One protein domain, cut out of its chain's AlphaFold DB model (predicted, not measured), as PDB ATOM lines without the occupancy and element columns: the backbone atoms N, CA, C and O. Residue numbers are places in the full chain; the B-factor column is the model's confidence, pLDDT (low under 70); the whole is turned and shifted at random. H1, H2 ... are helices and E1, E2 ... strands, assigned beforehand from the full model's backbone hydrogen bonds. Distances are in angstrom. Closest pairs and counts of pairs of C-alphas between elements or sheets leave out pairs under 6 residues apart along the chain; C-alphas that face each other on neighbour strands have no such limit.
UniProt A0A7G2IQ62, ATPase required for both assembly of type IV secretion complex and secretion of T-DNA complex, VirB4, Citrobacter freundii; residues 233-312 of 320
ATOM      1  N   THR A 233     -18.594 -23.350 -21.122       93.88
ATOM      2  CA  THR A 233     -19.707 -23.970 -21.845       93.88
ATOM      3  C   THR A 233     -20.747 -24.479 -20.856       93.88
ATOM      4  O   THR A 233     -20.403 -25.183 -19.910       93.88
ATOM      5  N   LYS A 234     -22.013 -24.140 -21.095       94.06
ATOM      6  CA  LYS A 234     -23.178 -24.605 -20.341       94.06
ATOM      7  C   LYS A 234     -24.171 -25.219 -21.317       94.06
ATOM      8  O   LYS A 234     -24.430 -24.641 -22.372       94.06
ATOM      9  N   ILE A 235     -24.691 -26.387 -20.964       95.25
ATOM     10  CA  ILE A 235     -25.772 -27.067 -21.676       95.25
ATOM     11  C   ILE A 235     -26.940 -27.076 -20.699       95.25
ATOM     12  O   ILE A 235     -26.877 -27.757 -19.682       95.25
ATOM     13  N   LEU A 236     -27.941 -26.246 -20.966       94.38
ATOM     14  CA  LEU A 236     -29.071 -26.011 -20.076       94.38
ATOM     15  C   LEU A 236     -30.292 -26.680 -20.703       94.38
ATOM     16  O   LEU A 236     -30.722 -26.301 -21.795       94.38
ATOM     17  N   LEU A 237     -30.773 -27.729 -20.046       94.06
ATOM     18  CA  LEU A 237     -31.987 -28.436 -20.436       94.06
ATOM     19  C   LEU A 237     -33.206 -27.664 -19.924       94.06
ATOM     20  O   LEU A 237     -33.068 -26.692 -19.184       94.06
ATOM     21  N   GLU A 238     -34.389 -28.101 -20.341       91.69
ATOM     22  CA  GLU A 238     -35.651 -27.632 -19.780       91.69
ATOM     23  C   GLU A 238     -35.619 -27.639 -18.243       91.69
ATOM     24  O   GLU A 238     -35.281 -28.650 -17.628       91.69
ATOM     25  N   ASN A 239     -35.985 -26.506 -17.646       89.88
ATOM     26  CA  ASN A 239     -36.285 -26.399 -16.226       89.88
ATOM     27  C   ASN A 239     -37.438 -25.392 -16.050       89.88
ATOM     28  O   ASN A 239     -37.189 -24.186 -16.130       89.88
ATOM     29  N   PRO A 240     -38.690 -25.852 -15.861       85.88
ATOM     30  CA  PRO A 240     -39.838 -24.961 -15.685       85.88
ATOM     31  C   PRO A 240     -39.780 -24.180 -14.364       85.88
ATOM     32  O   PRO A 240     -40.367 -23.106 -14.268       85.88
ATOM     33  N   ASP A 241     -39.030 -24.690 -13.387       87.56
ATOM     34  CA  ASP A 241     -38.841 -24.100 -12.063       87.56
ATOM     35  C   ASP A 241     -37.558 -23.249 -11.988       87.56
ATOM     36  O   ASP A 241     -37.064 -22.939 -10.905       87.56
ATOM     37  N   ALA A 242     -36.976 -22.877 -13.138       88.62
ATOM     38  CA  ALA A 242     -35.755 -22.083 -13.183       88.62
ATOM     39  C   ALA A 242     -35.959 -20.705 -12.531       88.62
ATOM     40  O   ALA A 242     -36.747 -19.887 -13.008       88.62
ATOM     41  N   ASP A 243     -35.195 -20.425 -11.474       90.31
ATOM     42  CA  ASP A 243     -35.218 -19.132 -10.795       90.31
ATOM     43  C   ASP A 243     -34.342 -18.090 -11.510       90.31
ATOM     44  O   ASP A 243     -33.239 -18.366 -11.998       90.31
ATOM     45  N   TYR A 244     -34.839 -16.855 -11.579       92.69
ATOM     46  CA  TYR A 244     -34.161 -15.775 -12.289       92.69
ATOM     47  C   TYR A 244     -32.810 -15.414 -11.654       92.69
ATOM     48  O   TYR A 244     -31.846 -15.163 -12.379       92.69
ATOM     49  N   GLU A 245     -32.704 -15.385 -10.323       90.81
ATOM     50  CA  GLU A 245     -31.459 -15.046  -9.627       90.81
ATOM     51  C   GLU A 245     -30.377 -16.084  -9.936       90.81
ATOM     52  O   GLU A 245     -29.254 -15.746 -10.328       90.81
ATOM     53  N   ASP A 246     -30.725 -17.361  -9.876       87.88
ATOM     54  CA  ASP A 246     -29.764 -18.432 -10.108       87.88
ATOM     55  C   ASP A 246     -29.288 -18.483 -11.559       87.88
ATOM     56  O   ASP A 246     -28.086 -18.566 -11.840       87.88
ATOM     57  N   TYR A 247     -30.202 -18.346 -12.513       92.25
ATOM     58  CA  TYR A 247     -29.856 -18.463 -13.923       92.25
ATOM     59  C   TYR A 247     -29.247 -17.170 -14.490       92.25
ATOM     60  O   TYR A 247     -28.202 -17.196 -15.154       92.25
ATOM     61  N   VAL A 248     -29.827 -16.007 -14.211       93.25
ATOM     62  CA  VAL A 248     -29.341 -14.732 -14.759       93.25
ATOM     63  C   VAL A 248     -28.184 -14.191 -13.922       93.25
ATOM     64  O   VAL A 248     -27.106 -13.908 -14.461       93.25
ATOM     65  N   THR A 249     -28.342 -14.092 -12.601       89.81
ATOM     66  CA  THR A 249     -27.315 -13.482 -11.746       89.81
ATOM     67  C   THR A 249     -26.134 -14.419 -11.525       89.81
ATOM     68  O   THR A 249     -24.982 -13.974 -11.651       89.81
ATOM     69  N   ARG A 250     -26.365 -15.706 -11.236       88.50
ATOM     70  CA  ARG A 250     -25.278 -16.639 -10.890       88.50
ATOM     71  C   ARG A 250     -24.705 -17.359 -12.107       88.50
ATOM     72  O   ARG A 250     -23.495 -17.267 -12.324       88.50
ATOM     73  N   LEU A 251     -25.536 -17.984 -12.949       89.38
ATOM     74  CA  LEU A 251     -25.098 -18.683 -14.171       89.38
ATOM     75  C   LEU A 251     -24.756 -17.742 -15.340       89.38
ATOM     76  O   LEU A 251     -24.154 -18.187 -16.326       89.38
ATOM     77  N   LYS A 252     -25.038 -16.439 -15.197       91.00
ATOM     78  CA  LYS A 252     -24.714 -15.378 -16.168       91.00
ATOM     79  C   LYS A 252     -25.432 -15.539 -17.506       91.00
ATOM     80  O   LYS A 252     -24.854 -15.241 -18.558       91.00
ATOM     81  N   LEU A 253     -26.673 -16.013 -17.477       94.25
ATOM     82  CA  LEU A 253     -27.562 -15.903 -18.626       94.25
ATOM     83  C   LEU A 253     -27.968 -14.435 -18.822       94.25
ATOM     84  O   LEU A 253     -27.979 -13.637 -17.889       94.25
ATOM     85  N   THR A 254     -28.279 -14.062 -20.056       96.06
ATOM     86  CA  THR A 254     -29.004 -12.822 -20.357       96.06
ATOM     87  C   THR A 254     -30.508 -13.040 -20.165       96.06
ATOM     88  O   THR A 254     -30.955 -14.184 -20.265       96.06
ATOM     89  N   PRO A 255     -31.315 -11.979 -19.979       96.38
ATOM     90  CA  PRO A 255     -32.770 -12.122 -19.898       96.38
ATOM     91  C   PRO A 255     -33.364 -12.870 -21.103       96.38
ATOM     92  O   PRO A 255     -34.153 -13.784 -20.927       96.38
ATOM     93  N   ALA A 256     -32.883 -12.588 -22.319       96.19
ATOM     94  CA  ALA A 256     -33.346 -13.277 -23.528       96.19
ATOM     95  C   ALA A 256     -32.956 -14.767 -23.576       96.19
ATOM     96  O   ALA A 256     -33.696 -15.587 -24.110       96.19
ATOM     97  N   GLU A 257     -31.789 -15.132 -23.034       97.06
ATOM     98  CA  GLU A 257     -31.384 -16.539 -22.904       97.06
ATOM     99  C   GLU A 257     -32.240 -17.271 -21.867       97.06
ATOM    100  O   GLU A 257     -32.567 -18.437 -22.067       97.06
ATOM    101  N   PHE A 258     -32.604 -16.594 -20.778       96.81
ATOM    102  CA  PHE A 258     -33.489 -17.134 -19.753       96.81
ATOM    103  C   PHE A 258     -34.918 -17.326 -20.280       96.81
ATOM    104  O   PHE A 258     -35.477 -18.408 -20.134       96.81
ATOM    105  N   ASP A 259     -35.460 -16.346 -21.004       95.81
ATOM    106  CA  ASP A 259     -36.758 -16.478 -21.676       95.81
ATOM    107  C   ASP A 259     -36.745 -17.638 -22.688       95.81
ATOM    108  O   ASP A 259     -37.690 -18.424 -22.764       95.81
ATOM    109  N   ALA A 260     -35.650 -17.791 -23.447       95.25
ATOM    110  CA  ALA A 260     -35.491 -18.907 -24.375       95.25
ATOM    111  C   ALA A 260     -35.447 -20.263 -23.649       95.25
ATOM    112  O   ALA A 260     -36.045 -21.222 -24.137       95.25
ATOM    113  N   LEU A 261     -34.791 -20.341 -22.486       95.62
ATOM    114  CA  LEU A 261     -34.749 -21.540 -21.646       95.62
ATOM    115  C   LEU A 261     -36.148 -21.937 -21.154       95.62
ATOM    116  O   LEU A 261     -36.535 -23.090 -21.312       95.62
ATOM    117  N   LEU A 262     -36.918 -20.980 -20.626       94.88
ATOM    118  CA  LEU A 262     -38.297 -21.204 -20.169       94.88
ATOM    119  C   LEU A 262     -39.258 -21.553 -21.316       94.88
ATOM    120  O   LEU A 262     -40.307 -22.149 -21.090       94.88
ATOM    121  N   SER A 263     -38.913 -21.189 -22.554       94.38
ATOM    122  CA  SER A 263     -39.715 -21.511 -23.739       94.38
ATOM    123  C   SER A 263     -39.504 -22.933 -24.274       94.38
ATOM    124  O   SER A 263     -40.207 -23.338 -25.204       94.38
ATOM    125  N   ILE A 264     -38.531 -23.682 -23.732       95.38
ATOM    126  CA  ILE A 264     -38.248 -25.056 -24.153       95.38
ATOM    127  C   ILE A 264     -39.464 -25.933 -23.843       95.38
ATOM    128  O   ILE A 264     -39.822 -26.066 -22.678       95.38
ATOM    129  N   PRO A 265     -40.093 -26.573 -24.849       91.75
ATOM    130  CA  PRO A 265     -41.225 -27.444 -24.583       91.75
ATOM    131  C   PRO A 265     -40.789 -28.746 -23.913       91.75
ATOM    132  O   PRO A 265     -39.755 -29.322 -24.282       91.75
ATOM    133  N   GLU A 266     -41.657 -29.265 -23.049       86.94
ATOM    134  CA  GLU A 266     -41.456 -30.551 -22.393       86.94
ATOM    135  C   GLU A 266     -41.220 -31.679 -23.396       86.94
ATOM    136  O   GLU A 266     -41.860 -31.756 -24.452       86.94
ATOM    137  N   ASN A 267     -40.262 -32.558 -23.095       83.25
ATOM    138  CA  ASN A 267     -39.900 -33.713 -23.928       83.25
ATOM    139  C   ASN A 267     -39.444 -33.370 -25.369       83.25
ATOM    140  O   ASN A 267     -39.246 -34.264 -26.203       83.25
ATOM    141  N   SER A 268     -39.205 -32.091 -25.686       88.50
ATOM    142  CA  SER A 268     -38.757 -31.641 -27.016       88.50
ATOM    143  C   SER A 268     -37.333 -32.084 -27.360       88.50
ATOM    144  O   SER A 268     -36.946 -32.087 -28.538       88.50
ATOM    145  N   ARG A 269     -36.553 -32.464 -26.335       89.94
ATOM    146  CA  ARG A 269     -35.101 -32.697 -26.393       89.94
ATOM    147  C   ARG A 269     -34.320 -31.458 -26.826       89.94
ATOM    148  O   ARG A 269     -33.190 -31.586 -27.304       89.94
ATOM    149  N   GLN A 270     -34.934 -30.283 -26.742       95.00
ATOM    150  CA  GLN A 270     -34.245 -29.027 -26.966       95.00
ATOM    151  C   GLN A 270     -33.469 -28.623 -25.716       95.00
ATOM    152  O   GLN A 270     -33.803 -29.015 -24.603       95.00
ATOM    153  N   PHE A 271     -32.392 -27.882 -25.925       96.44
ATOM    154  CA  PHE A 271     -31.550 -27.354 -24.863       96.44
ATOM    155  C   PHE A 271     -30.851 -26.087 -25.347       96.44
ATOM    156  O   PHE A 271     -30.560 -25.928 -26.539       96.44
ATOM    157  N   LEU A 272     -30.563 -25.193 -24.411       97.12
ATOM    158  CA  LEU A 272     -29.775 -23.998 -24.656       97.12
ATOM    159  C   LEU A 272     -28.291 -24.329 -24.465       97.12
ATOM    160  O   LEU A 272     -27.861 -24.753 -23.392       97.12
ATOM    161  N   VAL A 273     -27.483 -24.103 -25.498       97.06
ATOM    162  CA  VAL A 273     -26.020 -24.138 -25.391       97.06
ATOM    163  C   VAL A 273     -25.527 -22.713 -25.251       97.06
ATOM    164  O   VAL A 273     -25.746 -21.903 -26.147       97.06
ATOM    165  N   LYS A 274     -24.818 -22.413 -24.164       95.06
ATOM    166  CA  LYS A 274     -24.130 -21.135 -23.958       95.06
ATOM    167  C   LYS A 274     -22.629 -21.368 -23.890       95.06
ATOM    168  O   LYS A 274     -22.171 -22.214 -23.127       95.06
ATOM    169  N   GLN A 275     -21.855 -20.594 -24.641       94.00
ATOM    170  CA  GLN A 275     -20.399 -20.597 -24.578       94.00
ATOM    171  C   GLN A 275     -19.879 -19.159 -24.605       94.00
ATOM    172  O   GLN A 275     -19.907 -18.477 -25.629       94.00
ATOM    173  N   GLY A 276     -19.402 -18.682 -23.453       88.06
ATOM    174  CA  GLY A 276     -18.983 -17.287 -23.305       88.06
ATOM    175  C   GLY A 276     -20.148 -16.324 -23.556       88.06
ATOM    176  O   GLY A 276     -21.143 -16.354 -22.831       88.06
ATOM    177  N   SER A 277     -20.017 -15.467 -24.570       88.81
ATOM    178  CA  SER A 277     -21.041 -14.495 -24.977       88.81
ATOM    179  C   SER A 277     -21.990 -15.001 -26.067       88.81
ATOM    180  O   SER A 277     -22.873 -14.256 -26.481       88.81
ATOM    181  N   GLN A 278     -21.800 -16.225 -26.559       94.75
ATOM    182  CA  GLN A 278     -22.631 -16.810 -27.605       94.75
ATOM    183  C   GLN A 278     -23.574 -17.852 -27.017       94.75
ATOM    184  O   GLN A 278     -23.206 -18.588 -26.097       94.75
ATOM    185  N   SER A 279     -24.769 -17.946 -27.585       96.75
ATOM    186  CA  SER A 279     -25.729 -18.988 -27.255       96.75
ATOM    187  C   SER A 279     -26.527 -19.432 -28.474       96.75
ATOM    188  O   SER A 279     -26.658 -18.699 -29.456       96.75
ATOM    189  N   ALA A 280     -27.006 -20.671 -28.432       97.00
ATOM    190  CA  ALA A 280     -27.833 -21.261 -29.471       97.00
ATOM    191  C   ALA A 280     -28.820 -22.260 -28.869       97.00
ATOM    192  O   ALA A 280     -28.472 -23.031 -27.972       97.00
ATOM    193  N   MET A 281     -30.030 -22.283 -29.424       96.88
ATOM    194  CA  MET A 281     -30.966 -23.379 -29.210       96.88
ATOM    195  C   MET A 281     -30.542 -24.575 -30.058       96.88
ATOM    196  O   MET A 281     -30.335 -24.453 -31.267       96.88
ATOM    197  N   ALA A 282     -30.417 -25.732 -29.424       95.81
ATOM    198  CA  ALA A 282     -30.093 -26.992 -30.072       95.81
ATOM    199  C   ALA A 282     -31.159 -28.039 -29.744       95.81
ATOM    200  O   ALA A 282     -31.928 -27.886 -28.801       95.81
ATOM    201  N   GLN A 283     -31.207 -29.112 -30.533       93.94
ATOM    202  CA  GLN A 283     -32.084 -30.254 -30.289       93.94
ATOM    203  C   GLN A 283     -31.277 -31.546 -30.357       93.94
ATOM    204  O   GLN A 283     -30.532 -31.773 -31.314       93.94
ATOM    205  N   PHE A 284     -31.436 -32.413 -29.358       89.88
ATOM    206  CA  PHE A 284     -30.748 -33.694 -29.329       89.88
ATOM    207  C   PHE A 284     -31.372 -34.643 -30.355       89.88
ATOM    208  O   PHE A 284     -32.528 -35.069 -30.240       89.88
ATOM    209  N   ASN A 285     -30.598 -34.957 -31.392       86.75
ATOM    210  CA  ASN A 285     -31.042 -35.816 -32.475       86.75
ATOM    211  C   ASN A 285     -30.788 -37.289 -32.139       86.75
ATOM    212  O   ASN A 285     -29.664 -37.775 -32.243       86.75
ATOM    213  N   LEU A 286     -31.858 -38.001 -31.798       83.50
ATOM    214  CA  LEU A 286     -31.840 -39.441 -31.532       83.50
ATOM    215  C   LEU A 286     -32.104 -40.300 -32.774       83.50
ATOM    216  O   LEU A 286     -32.219 -41.516 -32.645       83.50
ATOM    217  N   ALA A 287     -32.224 -39.705 -33.968       84.00
ATOM    218  CA  ALA A 287     -32.546 -40.458 -35.174       84.00
ATOM    219  C   ALA A 287     -31.569 -41.633 -35.370       84.00
ATOM    220  O   ALA A 287     -30.352 -41.450 -35.244       84.00
ATOM    221  N   PRO A 288     -32.068 -42.834 -35.723       80.62
ATOM    222  CA  PRO A 288     -31.207 -43.986 -35.920       80.62
ATOM    223  C   PRO A 288     -30.160 -43.702 -36.994       80.62
ATOM    224  O   PRO A 288     -30.461 -43.128 -38.044       80.62
ATOM    225  N   ARG A 289     -28.933 -44.179 -36.760       81.56
ATOM    226  CA  ARG A 289     -27.828 -44.036 -37.718       81.56
ATOM    227  C   ARG A 289     -28.178 -44.638 -39.085       81.56
ATOM    228  O   ARG A 289     -27.823 -44.072 -40.112       81.56
ATOM    229  N   VAL A 290     -28.919 -45.750 -39.087       86.50
ATOM    230  CA  VAL A 290     -29.536 -46.340 -40.282       86.50
ATOM    231  C   VAL A 290     -31.036 -46.051 -40.253       86.50
ATOM    232  O   VAL A 290     -31.776 -46.630 -39.457       86.50
ATOM    233  N   LYS A 291     -31.480 -45.149 -41.130       88.25
ATOM    234  CA  LYS A 291     -32.846 -44.608 -41.161       88.25
ATOM    235  C   LYS A 291     -33.831 -45.564 -41.848       88.25
ATOM    236  O   LYS A 291     -34.229 -45.330 -42.984       88.25
ATOM    237  N   THR A 292     -34.229 -46.637 -41.165       89.81
ATOM    238  CA  THR A 292     -35.286 -47.559 -41.627       89.81
ATOM    239  C   THR A 292     -36.537 -47.456 -40.752       89.81
ATOM    240  O   THR A 292     -36.412 -47.190 -39.554       89.81
ATOM    241  N   PRO A 293     -37.743 -47.721 -41.296       88.06
ATOM    242  CA  PRO A 293     -38.981 -47.712 -40.510       88.06
ATOM    243  C   PRO A 293     -38.926 -48.625 -39.278       88.06
ATOM    244  O   PRO A 293     -39.458 -48.286 -38.227       88.06
ATOM    245  N   GLU A 294     -38.249 -49.769 -39.386       88.81
ATOM    246  CA  GLU A 294     -38.053 -50.700 -38.276       88.81
ATOM    247  C   GLU A 294     -37.177 -50.110 -37.162       88.81
ATOM    248  O   GLU A 294     -37.541 -50.192 -35.989       88.81
ATOM    249  N   ASN A 295     -36.069 -49.450 -37.514       84.81
ATOM    250  CA  ASN A 295     -35.190 -48.814 -36.535       84.81
ATOM    251  C   ASN A 295     -35.860 -47.626 -35.840       84.81
ATOM    252  O   ASN A 295     -35.643 -47.437 -34.646       84.81
ATOM    253  N   PHE A 296     -36.693 -46.861 -36.553       84.75
ATOM    254  CA  PHE A 296     -37.510 -45.813 -35.936       84.75
ATOM    255  C   PHE A 296     -38.529 -46.404 -34.958       84.75
ATOM    256  O   PHE A 296     -38.529 -46.011 -33.801       84.75
ATOM    257  N   ARG A 297     -39.291 -47.440 -35.343       85.31
ATOM    258  CA  ARG A 297     -40.219 -48.121 -34.412       85.31
ATOM    259  C   ARG A 297     -39.510 -48.684 -33.181       85.31
ATOM    260  O   ARG A 297     -40.050 -48.644 -32.079       85.31
ATOM    261  N   LYS A 298     -38.309 -49.244 -33.363       83.31
ATOM    262  CA  LYS A 298     -37.491 -49.763 -32.262       83.31
ATOM    263  C   LYS A 298     -37.037 -48.635 -31.337       83.31
ATOM    264  O   LYS A 298     -37.120 -48.801 -30.123       83.31
ATOM    265  N   LEU A 299     -36.593 -47.511 -31.898       80.88
ATOM    266  CA  LEU A 299     -36.234 -46.315 -31.142       80.88
ATOM    267  C   LEU A 299     -37.439 -45.763 -30.376       80.88
ATOM    268  O   LEU A 299     -37.332 -45.592 -29.170       80.88
ATOM    269  N   ASP A 300     -38.582 -45.567 -31.031       80.31
ATOM    270  CA  ASP A 300     -39.806 -45.048 -30.405       80.31
ATOM    271  C   ASP A 300     -40.249 -45.939 -29.241       80.31
ATOM    272  O   ASP A 300     -40.583 -45.454 -28.162       80.31
ATOM    273  N   LYS A 301     -40.165 -47.264 -29.418       80.50
ATOM    274  CA  LYS A 301     -40.435 -48.224 -28.346       80.50
ATOM    275  C   LYS A 301     -39.465 -48.059 -27.175       80.50
ATOM    276  O   LYS A 301     -39.911 -48.053 -26.033       80.50
ATOM    277  N   ILE A 302     -38.164 -47.925 -27.435       77.69
ATOM    278  CA  ILE A 302     -37.159 -47.710 -26.380       77.69
ATOM    279  C   ILE A 302     -37.424 -46.389 -25.653       77.69
ATOM    280  O   ILE A 302     -37.446 -46.375 -24.426       77.69
ATOM    281  N   LEU A 303     -37.675 -45.306 -26.391       74.25
ATOM    282  CA  LEU A 303     -37.948 -43.992 -25.814       74.25
ATOM    283  C   LEU A 303     -39.207 -44.008 -24.952       74.25
ATOM    284  O   LEU A 303     -39.139 -43.521 -23.836       74.25
ATOM    285  N   SER A 304     -40.287 -44.660 -25.395       73.06
ATOM    286  CA  SER A 304     -41.527 -44.781 -24.610       73.06
ATOM    287  C   SER A 304     -41.363 -45.542 -23.287       73.06
ATOM    288  O   SER A 304     -42.100 -45.307 -22.335       73.06
ATOM    289  N   ILE A 305     -40.402 -46.473 -23.225       71.88
ATOM    290  CA  ILE A 305     -40.076 -47.216 -22.000       71.88
ATOM    291  C   ILE A 305     -39.230 -46.333 -21.077       71.88
ATOM    292  O   ILE A 305     -39.466 -46.304 -19.875       71.88
ATOM    293  N   LEU A 306     -38.251 -45.612 -21.637       59.78
ATOM    294  CA  LEU A 306     -37.344 -44.746 -20.878       59.78
ATOM    295  C   LEU A 306     -38.023 -43.472 -20.352       59.78
ATOM    296  O   LEU A 306     -37.651 -43.010 -19.282       59.78
ATOM    297  N   SER A 307     -39.014 -42.928 -21.063       59.84
ATOM    298  CA  SER A 307     -39.807 -41.765 -20.633       59.84
ATOM    299  C   SER A 307     -40.895 -42.111 -19.608       59.84
ATOM    300  O   SER A 307     -41.610 -41.225 -19.153       59.84
ATOM    301  N   GLY A 308     -41.072 -43.393 -19.261       44.91
ATOM    302  CA  GLY A 308     -42.147 -43.830 -18.366       44.91
ATOM    303  C   GLY A 308     -43.552 -43.775 -18.986       44.91
ATOM    304  O   GLY A 308     -44.531 -44.034 -18.292       44.91
ATOM    305  N   GLU A 309     -43.686 -43.515 -20.291       51.56
ATOM    306  CA  GLU A 309     -44.981 -43.397 -20.989       51.56
ATOM    307  C   GLU A 309     -45.725 -44.734 -21.200       51.56
ATOM    308  O   GLU A 309     -46.796 -44.788 -21.822       51.56
ATOM    309  N   THR A 310     -45.203 -45.852 -20.694       42.41
ATOM    310  CA  THR A 310     -45.792 -47.170 -20.943       42.41
ATOM    311  C   THR A 310     -47.223 -47.304 -20.377       42.41
ATOM    312  O   THR A 310     -47.430 -47.407 -19.174       42.41
ATOM    313  N   GLN A 311     -48.195 -47.426 -21.297       41.06
ATOM    314  CA  GLN A 311     -49.552 -48.008 -21.155       41.06
ATOM    315  C   GLN A 311     -50.782 -47.132 -20.815       41.06
ATOM    316  O   GLN A 311     -51.823 -47.692 -20.481       41.06
ATOM    317  N   LYS A 312     -50.807 -45.806 -21.026       34.03
ATOM    318  CA  LYS A 312     -52.094 -45.054 -20.935       34.03
ATOM    319  C   LYS A 312     -52.965 -45.032 -22.204       34.03
ATOM    320  O   LYS A 312     -54.093 -44.557 -22.150       34.03
TER     321      LYS A 312
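AT A GLANCE: This is residues 233 to 312 of the 320 residues of the protein "ATPase required for both assembly of type IV secretion complex and secretion of T-DNA complex, VirB4" of Citrobacter freundii (UniProt A0A7G2IQ62). A small sheet of three antiparallel strands, with the short helix H2 packed on one face and the short helix H1 touching H2, makes one lobe; the other face of the sheet bears no named helix. The single helix H3 lies well away from this lobe as an arm that touches no helix, reached through residues 284 to 292, and the distance between the two makes the long axis of a flat outline. The printed part has 80 residues, with three named helices and three named strands in the order E1, H1, H2, E2, E3, H3, and the sheet runs E1, E2, E3. The class is mixed, helices and strands. The whole is loose, with a radius of gyration of the C-alphas of 16.0 A, and the C-alphas span 46 by 29 by 16 A.

IN THESE COORDINATES: The printed part opens with strand E1, residues 233 to 237, from C-alpha 233 at (-19.707, -23.970, -21.845), 13.1 A long. A short link of 6 residues leads to helix H1, residues 244 to 250, 9.0 A from first to last C-alpha. A tight link of 4 residues joins it to helix H2, residues 255 to 262, 10.6 A long. After a short link of 7 residues comes strand E2, residues 270 to 275, 16.4 A long, beginning at C-alpha 270 at (-34.245, -29.027, -26.966). A tight link of 2 residues leads to strand E3, residues 278 to 283, 16.7 A long. A short link of 9 residues follows, and then helix H3, residues 293 to 306, the longest helix with 14 residues and 19.9 A; it ends at C-alpha 306 at (-37.344, -44.746, -20.878).

HOW THE PARTS SIT: E2 is the inner strand of the sheet, and E1 and E3 are its edge strands. E1 and E2 are antiparallel, with 161 degrees between their directions; N 234 and O 274 are 2.8 A apart and N 272 and O 236 also 2.8 A, both within hydrogen-bond range. E2 and E3 form a hairpin, antiparallel at 157 degrees; N 273 and O 280 are 2.9 A apart, and N 275 and O 278 are 2.8 A apart, again within hydrogen-bond range. H2 is on the sheet at a height over the sheet of 9.6 A. It lies over E2 and runs along the strands, at 18 degrees to E2 on the local plane. The closest C-alphas of H2 and E2 are those of Leu 261 and Leu 272, 6.3 A apart. H1 touches H2, and their closest C-alphas, those of Val 248 and Pro 255, are 6.7 A apart. The two run opposite ways at a steep tilt of 59 degrees. H1 is not on the sheet, with 1 pair of C-alphas within 10 A. H3 is not on the sheet either, with 0 such pairs, and it is apart from H1, H2, E1 and E2. In H1, H2 and H3 every O i to N i+4 pair is within hydrogen-bond range.

THE WHOLE: The two C-alphas farthest apart, those of Thr 249 and Glu 294, are 47.0 A apart. Residues 289 to 294, of which 293 and 294 belong to H3, stand free. The first and last printed C-alphas, of Thr 233 and Lys 312, are 38.7 A apart. The printed part has no cut, and no link between its named elements is long. The mean pLDDT of the printed part is 86.2; H3 has a mean of 80, and residues 306 to 312 are under 70, the stretch where the model's confidence is low.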